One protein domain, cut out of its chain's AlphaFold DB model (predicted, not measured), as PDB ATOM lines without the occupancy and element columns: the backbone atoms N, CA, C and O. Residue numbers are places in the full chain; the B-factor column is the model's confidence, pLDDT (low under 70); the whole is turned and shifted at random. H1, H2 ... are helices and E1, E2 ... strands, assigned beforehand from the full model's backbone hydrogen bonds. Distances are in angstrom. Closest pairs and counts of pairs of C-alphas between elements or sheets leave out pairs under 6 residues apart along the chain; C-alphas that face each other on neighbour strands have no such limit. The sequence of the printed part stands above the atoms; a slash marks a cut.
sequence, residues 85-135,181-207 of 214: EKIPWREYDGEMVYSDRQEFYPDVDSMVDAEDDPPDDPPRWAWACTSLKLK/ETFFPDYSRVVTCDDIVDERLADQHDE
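This is residues 85 to 135 and 181 to 207 of the 214 residues of an uncharacterized protein of marine sediment metagenome (UniProt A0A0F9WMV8). A strongly twisted sheet of four strands forms a wall with the short helix H1 over part of it; its two long strands, E3 and E4, run side by side as a ribbon, with the short strands E1 and E2 at the edges. The short helix H1 packs on the sheet near E2, while the longer helix H2 leads away from the sheet, and its residues 202 to 206 stick out with residue 207. Ribbon and H2 reach toward opposite ends of the longest axis. The 78 printed residues hold four named strands and two named helices, in the order E1 E2 H1 E3 E4 H2; the sheet runs E1 E4 E3 E2, mixed, and the class is mixed, helices and strands. The whole is compact, with a radius of gyration of the C-alphas of 13.1 A, and spans 50 by 21 by 16 A.

Begin with the inner strands E3, residues 125 to 133, and E4, residues 181 to 192, which are antiparallel at 151 degrees; look for N 126 and O 191, 2.9 A apart, and N 132 and O 182, 2.8 A apart. E4 bends by 90 degrees at residue 188. Beside it find the edge strand E1, residues 85 to 88, parallel to E4, with N 87 and O 190 within hydrogen-bond range at 2.8 A. The other edge strand, E2, residues 97 to 99, is antiparallel to E3, with N 127 and O 98 2.8 A apart. Helix H1, residues 108 to 115, is on the sheet at a height of 8.9 A; its closest C-alpha to E2 is that of Val 108, 6.5 A from that of Val 97. Helix H2, residues 194 to 206, only grazes the sheet with its residues 194 to 197. H1 and H2 are close but not clearly touching, their closest C-alphas being those of Val 112 and Val 197 at 7.0 A, with a steep tilt of 60 degrees, the same way. Every O i to N i+4 pair is within hydrogen-bond range in H1, and 7 of 9 are in H2.

Find C-alpha 125 at (65.901, 84.913, 98.942); from there E3 runs 25.6 A to C-alpha 133. E4 spans 24.5 A and H2 19.1 A, ending at C-alpha 206 at (46.140, 88.017, 84.348). H1 spans 10.6 A, E1 10.0 A and E2 6.5 A. E1 begins at C-alpha 85 at (67.737, 84.793, 110.752).

The C-alphas farthest apart, those of Lys 135 and Asp 206, are 50.4 A apart. Residues 136 to 180 are not printed, and C-alphas 135 and 181 stand 10.0 A apart across this cut. Of the links that are printed whole, none is long. The mean pLDDT of the printed part is 90.1; look for values under 70 at residues 117 to 119 and 204 to 207 of this model.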
ATOM      1  N   GLU A  85      69.060  84.270 110.442       97.94
ATOM      2  CA  GLU A  85      67.737  84.793 110.752       97.94
ATOM      3  C   GLU A  85      66.984  85.083 109.449       97.94
ATOM      4  O   GLU A  85      67.544  85.680 108.528       97.94
ATOM      5  N   LYS A  86      65.729  84.632 109.352       97.88
ATOM      6  CA  LYS A  86      64.879  84.841 108.176       97.88
ATOM      7  C   LYS A  86      63.961  86.026 108.418       97.88
ATOM      8  O   LYS A  86      63.161  85.995 109.349       97.88
ATOM      9  N   ILE A  87      64.093  87.040 107.575       97.56
ATOM     10  CA  ILE A  87      63.353  88.294 107.656       97.56
ATOM     11  C   ILE A  87      62.450  88.368 106.423       97.56
ATOM     12  O   ILE A  87      62.964  88.340 105.302       97.56
ATOM     13  N   PRO A  88      61.120  88.452 106.585       97.12
ATOM     14  CA  PRO A  88      60.223  88.718 105.467       97.12
ATOM     15  C   PRO A  88      60.619  90.010 104.746       97.12
ATOM     16  O   PRO A  88      60.933  91.000 105.401       97.12
ATOM     17  N   TRP A  89      60.565  90.045 103.411       95.38
ATOM     18  CA  TRP A  89      61.000  91.224 102.646       95.38
ATOM     19  C   TRP A  89      60.308  92.531 103.063       95.38
ATOM     20  O   TRP A  89      60.935  93.584 103.067       95.38
ATOM     21  N   ARG A  90      59.037  92.462 103.485       95.12
ATOM     22  CA  ARG A  90      58.263  93.619 103.972       95.12
ATOM     23  C   ARG A  90      58.726  94.142 105.334       95.12
ATOM     24  O   ARG A  90      58.387  95.263 105.700       95.12
ATOM     25  N   GLU A  91      59.437  93.317 106.096       96.06
ATOM     26  CA  GLU A  91      59.984  93.648 107.415       96.06
ATOM     27  C   GLU A  91      61.462  94.053 107.344       96.06
ATOM     28  O   GLU A  91      62.016  94.519 108.338       96.06
ATOM     29  N   TYR A  92      62.105  93.894 106.182       95.56
ATOM     30  CA  TYR A  92      63.491  94.290 105.991       95.56
ATOM     31  C   TYR A  92      63.617  95.811 105.861       95.56
ATOM     32  O   TYR A  92      62.969  96.436 105.025       95.56
ATOM     33  N   ASP A  93      64.473  96.402 106.693       93.25
ATOM     34  CA  ASP A  93      64.690  97.848 106.802       93.25
ATOM     35  C   ASP A  93      66.059  98.309 106.269       93.25
ATOM     36  O   ASP A  93      66.424  99.476 106.418       93.25
ATOM     37  N   GLY A  94      66.831  97.401 105.663       92.88
ATOM     38  CA  GLY A  94      68.144  97.711 105.103       92.88
ATOM     39  C   GLY A  94      68.082  98.343 103.710       92.88
ATOM     40  O   GLY A  94      67.138  98.140 102.955       92.88
ATOM     41  N   GLU A  95      69.135  99.083 103.358       93.00
ATOM     42  CA  GLU A  95      69.223  99.864 102.109       93.00
ATOM     43  C   GLU A  95      69.753  99.081 100.899       93.00
ATOM     44  O   GLU A  95      69.852  99.637  99.813       93.00
ATOM     45  N   MET A  96      70.197  97.839 101.096       96.62
ATOM     46  CA  MET A  96      70.733  96.992 100.031       96.62
ATOM     47  C   MET A  96      70.448  95.525 100.338       96.62
ATOM     48  O   MET A  96      70.401  95.127 101.506       96.62
ATOM     49  N   VAL A  97      70.369  94.701  99.300       97.38
ATOM     50  CA  VAL A  97      70.388  93.235  99.387       97.38
ATOM     51  C   VAL A  97      71.489  92.670  98.494       97.38
ATOM     52  O   VAL A  97      71.943  93.331  97.557       97.38
ATOM     53  N   TYR A  98      71.949  91.468  98.820       97.31
ATOM     54  CA  TYR A  98      72.953  90.743  98.052       97.31
ATOM     55  C   TYR A  98      72.376  89.403  97.604       97.31
ATOM     56  O   TYR A  98      72.052  88.563  98.447       97.31
ATOM     57  N   SER A  99      72.197  89.220  96.298       94.69
ATOM     58  CA  SER A  99      71.557  88.026  95.749       94.69
ATOM     59  C   SER A  99      72.445  86.792  95.892       94.69
ATOM     60  O   SER A  99      73.670  86.874  96.037       94.69
ATOM     61  N   ASP A 100      71.824  85.619  95.825       88.88
ATOM     62  CA  ASP A 100      72.521  84.332  95.742       88.88
ATOM     63  C   ASP A 100      73.331  84.187  94.435       88.88
ATOM     64  O   ASP A 100      74.281  83.405  94.357       88.88
ATOM     65  N   ARG A 101      73.043  85.036  93.439       89.19
ATOM     66  CA  ARG A 101      73.827  85.224  92.208       89.19
ATOM     67  C   ARG A 101      75.043  86.141  92.372       89.19
ATOM     68  O   ARG A 101      75.756  86.389  91.402       89.19
ATOM     69  N   GLN A 102      75.346  86.561  93.600       90.25
ATOM     70  CA  GLN A 102      76.504  87.377  93.969       90.25
ATOM     71  C   GLN A 102      76.466  88.828  93.461       90.25
ATOM     72  O   GLN A 102      77.523  89.442  93.276       90.25
ATOM     73  N   GLU A 103      75.273  89.402  93.300       94.75
ATOM     74  CA  GLU A 103      75.071  90.790  92.872       94.75
ATOM     75  C   GLU A 103      74.393  91.641  93.956       94.75
ATOM     76  O   GLU A 103      73.733  91.132  94.858       94.75
ATOM     77  N   PHE A 104      74.608  92.958  93.910       96.44
ATOM     78  CA  PHE A 104      74.069  93.905  94.887       96.44
ATOM     79  C   PHE A 104      72.925  94.718  94.290       96.44
ATOM     80  O   PHE A 104      73.080  95.301  93.216       96.44
ATOM     81  N   TYR A 105      71.841  94.859  95.051       96.69
ATOM     82  CA  TYR A 105      70.645  95.597  94.648       96.69
ATOM     83  C   TYR A 105      70.206  96.591  95.726       96.69
ATOM     84  O   TYR A 105      70.396  96.307  96.910       96.69
ATOM     85  N   PRO A 106      69.618  97.739  95.336       95.12
ATOM     86  CA  PRO A 106      69.141  98.765  96.272       95.12
ATOM     87  C   PRO A 106      67.961  98.303  97.131       95.12
ATOM     88  O   PRO A 106      67.736  98.830  98.213       95.12
ATOM     89  N   ASP A 107      67.212  97.303  96.681       94.62
ATOM     90  CA  ASP A 107      66.111  96.711  97.426       94.62
ATOM     91  C   ASP A 107      65.732  95.357  96.812       94.62
ATOM     92  O   ASP A 107      66.255  94.945  95.772       94.62
ATOM     93  N   VAL A 108      64.836  94.647  97.499       94.38
ATOM     94  CA  VAL A 108      64.316  93.349  97.052       94.38
ATOM     95  C   VAL A 108      63.543  93.477  95.740       94.38
ATOM     96  O   VAL A 108      63.676  92.611  94.886       94.38
ATOM     97  N   ASP A 109      62.769  94.548  95.560       92.88
ATOM     98  CA  ASP A 109      61.931  94.763  94.372       92.88
ATOM     99  C   ASP A 109      62.798  94.845  93.102       92.88
ATOM    100  O   ASP A 109      62.610  94.081  92.157       92.88
ATOM    101  N   SER A 110      63.855  95.658  93.158       93.19
ATOM    102  CA  SER A 110      64.851  95.825  92.097       93.19
ATOM    103  C   SER A 110      65.613  94.537  91.783       93.19
ATOM    104  O   SER A 110      65.982  94.311  90.632       93.19
ATOM    105  N   MET A 111      65.875  93.703  92.795       94.62
ATOM    106  CA  MET A 111      66.505  92.397  92.598       94.62
ATOM    107  C   MET A 111      65.570  91.448  91.851       94.62
ATOM    108  O   MET A 111      65.987  90.840  90.868       94.62
ATOM    109  N   VAL A 112      64.312  91.333  92.292       91.94
ATOM    110  CA  VAL A 112      63.335  90.473  91.615       91.94
ATOM    111  C   VAL A 112      63.126  90.950  90.176       91.94
ATOM    112  O   VAL A 112      63.131  90.118  89.281       91.94
ATOM    113  N   ASP A 113      63.045  92.260  89.914       89.31
ATOM    114  CA  ASP A 113      62.914  92.795  88.547       89.31
ATOM    115  C   ASP A 113      64.090  92.438  87.638       89.31
ATOM    116  O   ASP A 113      63.907  92.167  86.452       89.31
ATOM    117  N   ALA A 114      65.310  92.485  88.171       88.38
ATOM    118  CA  ALA A 114      66.514  92.254  87.385       88.38
ATOM    119  C   ALA A 114      66.774  90.766  87.119       88.38
ATOM    120  O   ALA A 114      67.307  90.417  86.065       88.38
ATOM    121  N   GLU A 115      66.435  89.894  88.070       85.88
ATOM    122  CA  GLU A 115      66.800  88.474  88.026       85.88
ATOM    123  C   GLU A 115      65.686  87.546  87.518       85.88
ATOM    124  O   GLU A 115      65.972  86.371  87.265       85.88
ATOM    125  N   ASP A 116      64.475  88.073  87.309       78.31
ATOM    126  CA  ASP A 116      63.322  87.391  86.685       78.31
ATOM    127  C   ASP A 116      63.475  87.186  85.158       78.31
ATOM    128  O   ASP A 116      62.564  86.705  84.491       78.31
ATOM    129  N   ASP A 117      64.632  87.512  84.567       68.19
ATOM    130  CA  ASP A 117      64.953  87.216  83.162       68.19
ATOM    131  C   ASP A 117      66.161  86.255  83.059       68.19
ATOM    132  O   ASP A 117      67.305  86.674  83.280       68.19
ATOM    133  N   PRO A 118      65.970  84.959  82.719       63.72
ATOM    134  CA  PRO A 118      64.720  84.302  82.321       63.72
ATOM    135  C   PRO A 118      63.817  83.903  83.514       63.72
ATOM    136  O   PRO A 118      64.338  83.513  84.561       63.72
ATOM    137  N   PRO A 119      62.480  83.856  83.326       65.50
ATOM    138  CA  PRO A 119      61.469  83.733  84.396       65.50
ATOM    139  C   PRO A 119      61.390  82.353  85.071       65.50
ATOM    140  O   PRO A 119      60.514  82.090  85.893       65.50
ATOM    141  N   ASP A 120      62.279  81.428  84.711       73.31
ATOM    142  CA  ASP A 120      62.210  80.039  85.167       73.31
ATOM    143  C   ASP A 120      62.816  79.832  86.571       73.31
ATOM    144  O   ASP A 120      62.603  78.775  87.170       73.31
ATOM    145  N   ASP A 121      63.569  80.806  87.102       82.44
ATOM    146  CA  ASP A 121      64.257  80.686  88.399       82.44
ATOM    147  C   ASP A 121      64.404  82.037  89.137       82.44
ATOM    148  O   ASP A 121      65.523  82.525  89.331       82.44
ATOM    149  N   PRO A 122      63.289  82.694  89.517       87.62
ATOM    150  CA  PRO A 122      63.329  83.979  90.210       87.62
ATOM    151  C   PRO A 122      63.965  83.859  91.607       87.62
ATOM    152  O   PRO A 122      63.793  82.836  92.285       87.62
ATOM    153  N   PRO A 123      64.647  84.910  92.097       91.69
ATOM    154  CA  PRO A 123      65.336  84.868  93.382       91.69
ATOM    155  C   PRO A 123      64.338  84.755  94.538       91.69
ATOM    156  O   PRO A 123      63.552  85.661  94.817       91.69
ATOM    157  N   ARG A 124      64.380  83.633  95.261       94.00
ATOM    158  CA  ARG A 124      63.492  83.378  96.412       94.00
ATOM    159  C   ARG A 124      64.014  83.949  97.725       94.00
ATOM    160  O   ARG A 124      63.284  84.033  98.713       94.00
ATOM    161  N   TRP A 125      65.272  84.357  97.758       95.75
ATOM    162  CA  TRP A 125      65.901  84.913  98.942       95.75
ATOM    163  C   TRP A 125      67.127  85.743  98.566       95.75
ATOM    164  O   TRP A 125      67.691  85.586  97.490       95.75
ATOM    165  N   ALA A 126      67.552  86.604  99.484       97.31
ATOM    166  CA  ALA A 126      68.790  87.361  99.374       97.31
ATOM    167  C   ALA A 126      69.470  87.470 100.737       97.31
ATOM    168  O   ALA A 126      68.820  87.414 101.784       97.31
ATOM    169  N   TRP A 127      70.781  87.663 100.751       98.12
ATOM    170  CA  TRP A 127      71.490  88.080 101.951       98.12
ATOM    171  C   TRP A 127      71.140  89.534 102.279       98.12
ATOM    172  O   TRP A 127      71.117  90.399 101.399       98.12
ATOM    173  N   ALA A 128      70.890  89.819 103.559       97.88
ATOM    174  CA  ALA A 128      70.836  91.200 104.024       97.88
ATOM    175  C   ALA A 128      72.208  91.864 103.837       97.88
ATOM    176  O   ALA A 128      73.231  91.190 103.709       97.88
ATOM    177  N   CYS A 129      72.251  93.191 103.886       97.62
ATOM    178  CA  CYS A 129      73.501  93.938 103.859       97.62
ATOM    179  C   CYS A 129      73.732  94.682 105.174       97.62
ATOM    180  O   CYS A 129      72.809  95.098 105.875       97.62
ATOM    181  N   THR A 130      75.007  94.879 105.487       95.38
ATOM    182  CA  THR A 130      75.458  95.847 106.488       95.38
ATOM    183  C   THR A 130      76.227  96.949 105.787       95.38
ATOM    184  O   THR A 130      76.969  96.697 104.834       95.38
ATOM    185  N   SER A 131      76.036  98.181 106.243       94.69
ATOM    186  CA  SER A 131      76.746  99.325 105.701       94.69
ATOM    187  C   SER A 131      77.943  99.694 106.573       94.69
ATOM    188  O   SER A 131      77.921  99.618 107.805       94.69
ATOM    189  N   LEU A 132      79.024 100.091 105.915       93.50
ATOM    190  CA  LEU A 132      80.220 100.630 106.531       93.50
ATOM    191  C   LEU A 132      80.410 102.054 106.031       93.50
ATOM    192  O   LEU A 132      80.748 102.294 104.870       93.50
ATOM    193  N   LYS A 133      80.215 103.006 106.939       94.00
ATOM    194  CA  LYS A 133      80.536 104.412 106.693       94.00
ATOM    195  C   LYS A 133      82.029 104.644 106.851       94.00
ATOM    196  O   LYS A 133      82.673 104.011 107.692       94.00
ATOM    197  N   LEU A 134      82.560 105.584 106.074       94.19
ATOM    198  CA  LEU A 134      83.952 106.002 106.188       94.19
ATOM    199  C   LEU A 134      84.260 106.440 107.625       94.19
ATOM    200  O   LEU A 134      83.614 107.335 108.170       94.19
ATOM    201  N   LYS A 135      85.261 105.801 108.227       95.00
ATOM    202  CA  LYS A 135      85.793 106.146 109.542       95.00
ATOM    203  C   LYS A 135      87.305 106.026 109.510       95.00
ATOM    204  O   LYS A 135      87.841 105.077 108.942       95.00
ATOM    205  N   GLU A 181      79.694 105.445 101.708       93.50
ATOM    206  CA  GLU A 181      79.138 104.263 102.342       93.50
ATOM    207  C   GLU A 181      79.401 103.059 101.440       93.50
ATOM    208  O   GLU A 181      79.349 103.149 100.214       93.50
ATOM    209  N   THR A 182      79.794 101.944 102.045       94.56
ATOM    210  CA  THR A 182      80.071 100.689 101.344       94.56
ATOM    211  C   THR A 182      79.250  99.591 101.984       94.56
ATOM    212  O   THR A 182      79.188  99.508 103.208       94.56
ATOM    213  N   PHE A 183      78.634  98.751 101.165       95.81
ATOM    214  CA  PHE A 183      77.791  97.663 101.635       95.81
ATOM    215  C   PHE A 183      78.529  96.335 101.548       95.81
ATOM    216  O   PHE A 183      79.296  96.088 100.616       95.81
ATOM    217  N   PHE A 184      78.284  95.485 102.538       96.50
ATOM    218  CA  PHE A 184      78.812  94.133 102.616       96.50
ATOM    219  C   PHE A 184      77.672  93.160 102.902       96.50
ATOM    220  O   PHE A 184      76.776  93.503 103.682       96.50
ATOM    221  N   PRO A 185      77.709  91.947 102.328       96.81
ATOM    222  CA  PRO A 185      76.727  90.927 102.644       96.81
ATOM    223  C   PRO A 185      76.834  90.525 104.115       96.81
ATOM    224  O   PRO A 185      77.919  90.269 104.646       96.81
ATOM    225  N   ASP A 186      75.684  90.464 104.767       97.00
ATOM    226  CA  ASP A 186      75.504  90.002 106.130       97.00
ATOM    227  C   ASP A 186      75.006  88.557 106.116       97.00
ATOM    228  O   ASP A 186      73.809  88.278 106.112       97.00
ATOM    229  N   TYR A 187      75.951  87.621 106.162       96.62
ATOM    230  CA  TYR A 187      75.657  86.186 106.155       96.62
ATOM    231  C   TYR A 187      74.957  85.668 107.427       96.62
ATOM    232  O   TYR A 187      74.782  84.457 107.583       96.62
ATOM    233  N   SER A 188      74.586  86.548 108.365       97.25
ATOM    234  CA  SER A 188      73.790  86.196 109.544       97.25
ATOM    235  C   SER A 188      72.286  86.422 109.365       97.25
ATOM    236  O   SER A 188      71.507  85.882 110.152       97.25
ATOM    237  N   ARG A 189      71.867  87.160 108.329       97.69
ATOM    238  CA  ARG A 189      70.463  87.498 108.059       97.69
ATOM    239  C   ARG A 189      70.128  87.281 106.585       97.69
ATOM    240  O   ARG A 189      70.873  87.685 105.697       97.69
ATOM    241  N   VAL A 190      68.984  86.666 106.327       98.00
ATOM    242  CA  VAL A 190      68.454  86.424 104.983       98.00
ATOM    243  C   VAL A 190      67.092  87.079 104.859       98.00
ATOM    244  O   VAL A 190      66.234  86.904 105.722       98.00
ATOM    245  N   VAL A 191      66.894  87.777 103.752       97.81
ATOM    246  CA  VAL A 191      65.618  88.357 103.354       97.81
ATOM    247  C   VAL A 191      64.878  87.350 102.475       97.81
ATOM    248  O   VAL A 191      65.390  86.937 101.435       97.81
ATOM    249  N   THR A 192      63.696  86.903 102.899       97.00
ATOM    250  CA  THR A 192      62.879  85.934 102.147       97.00
ATOM    251  C   THR A 192      61.953  86.659 101.174       97.00
ATOM    252  O   THR A 192      61.212  87.555 101.585       97.00
ATOM    253  N   CYS A 193      61.982  86.248  99.907       94.38
ATOM    254  CA  CYS A 193      61.348  86.941  98.782       94.38
ATOM    255  C   CYS A 193      60.189  86.143  98.156       94.38
ATOM    256  O   CYS A 193      59.633  86.577  97.154       94.38
ATOM    257  N   ASP A 194      59.801  85.002  98.735       92.50
ATOM    258  CA  ASP A 194      58.745  84.141  98.183       92.50
ATOM    259  C   ASP A 194      57.447  84.904  97.880       92.50
ATOM    260  O   ASP A 194      56.941  84.819  96.768       92.50
ATOM    261  N   ASP A 195      56.968  85.713  98.830       91.31
ATOM    262  CA  ASP A 195      55.704  86.443  98.687       91.31
ATOM    263  C   ASP A 195      55.719  87.443  97.517       91.31
ATOM    264  O   ASP A 195      54.753  87.521  96.769       91.31
ATOM    265  N   ILE A 196      56.807  88.206  97.336       91.06
ATOM    266  CA  ILE A 196      56.896  89.198  96.246       91.06
ATOM    267  C   ILE A 196      57.045  88.526  94.881       91.06
ATOM    268  O   ILE A 196      56.477  88.989  93.895       91.06
ATOM    269  N   VAL A 197      57.776  87.412  94.825       90.44
ATOM    270  CA  VAL A 197      57.900  86.618  93.603       90.44
ATOM    271  C   VAL A 197      56.546  86.023  93.225       90.44
ATOM    272  O   VAL A 197      56.126  86.134  92.076       90.44
ATOM    273  N   ASP A 198      55.830  85.435  94.184       89.94
ATOM    274  CA  ASP A 198      54.516  84.837  93.937       89.94
ATOM    275  C   ASP A 198      53.464  85.895  93.552       89.94
ATOM    276  O   ASP A 198      52.649  85.640  92.665       89.94
ATOM    277  N   GLU A 199      53.504  87.091  94.157       88.06
ATOM    278  CA  GLU A 199      52.675  88.245  93.769       88.06
ATOM    279  C   GLU A 199      52.898  88.624  92.292       88.06
ATOM    280  O   GLU A 199      51.938  88.761  91.535       88.06
ATOM    281  N   ARG A 200      54.155  88.709  91.844       84.62
ATOM    282  CA  ARG A 200      54.495  89.089  90.462       84.62
ATOM    283  C   ARG A 200      54.144  88.018  89.436       84.62
ATOM    284  O   ARG A 200      53.633  88.337  88.365       84.62
ATOM    285  N   LEU A 201      54.381  86.750  89.765       82.81
ATOM    286  CA  LEU A 201      53.996  85.636  88.899       82.81
ATOM    287  C   LEU A 201      52.471  85.544  88.743       82.81
ATOM    288  O   LEU A 201      51.990  85.184  87.670       82.81
ATOM    289  N   ALA A 202      51.701  85.886  89.782       82.25
ATOM    290  CA  ALA A 202      50.244  85.950  89.688       82.25
ATOM    291  C   ALA A 202      49.774  87.077  88.748       82.25
ATOM    292  O   ALA A 202      48.907  86.833  87.909       82.25
ATOM    293  N   ASP A 203      50.382  88.264  88.832       75.62
ATOM    294  CA  ASP A 203      50.038  89.413  87.983       75.62
ATOM    295  C   ASP A 203      50.349  89.160  86.492       75.62
ATOM    296  O   ASP A 203      49.558  89.525  85.621       75.62
ATOM    297  N   GLN A 204      51.449  88.464  86.178       66.19
ATOM    298  CA  GLN A 204      51.810  88.106  84.795       66.19
ATOM    299  C   GLN A 204      50.796  87.152  84.128       66.19
ATOM    300  O   GLN A 204      50.676  87.139  82.903       66.19
ATOM    301  N   HIS A 205      50.042  86.370  84.907       59.47
ATOM    302  CA  HIS A 205      49.031  85.438  84.393       59.47
ATOM    303  C   HIS A 205      47.677  86.095  84.064       59.47
ATOM    304  O   HIS A 205      46.897  85.516  83.302       59.47
ATOM    305  N   ASP A 206      47.391  87.285  84.598       56.91
ATOM    306  CA  ASP A 206      46.140  88.017  84.348       56.91
ATOM    307  C   ASP A 206      46.225  88.964  83.129       56.91
ATOM    308  O   ASP A 206      45.196  89.436  82.633       56.91
ATOM    309  N   GLU A 207      47.427  89.193  82.586       53.28
ATOM    310  CA  GLU A 207      47.669  90.013  81.388       53.28
ATOM    311  C   GLU A 207      47.697  89.222  80.064       53.28
ATOM    312  O   GLU A 207      48.190  89.736  79.062       53.28
TER     313      GLU A 207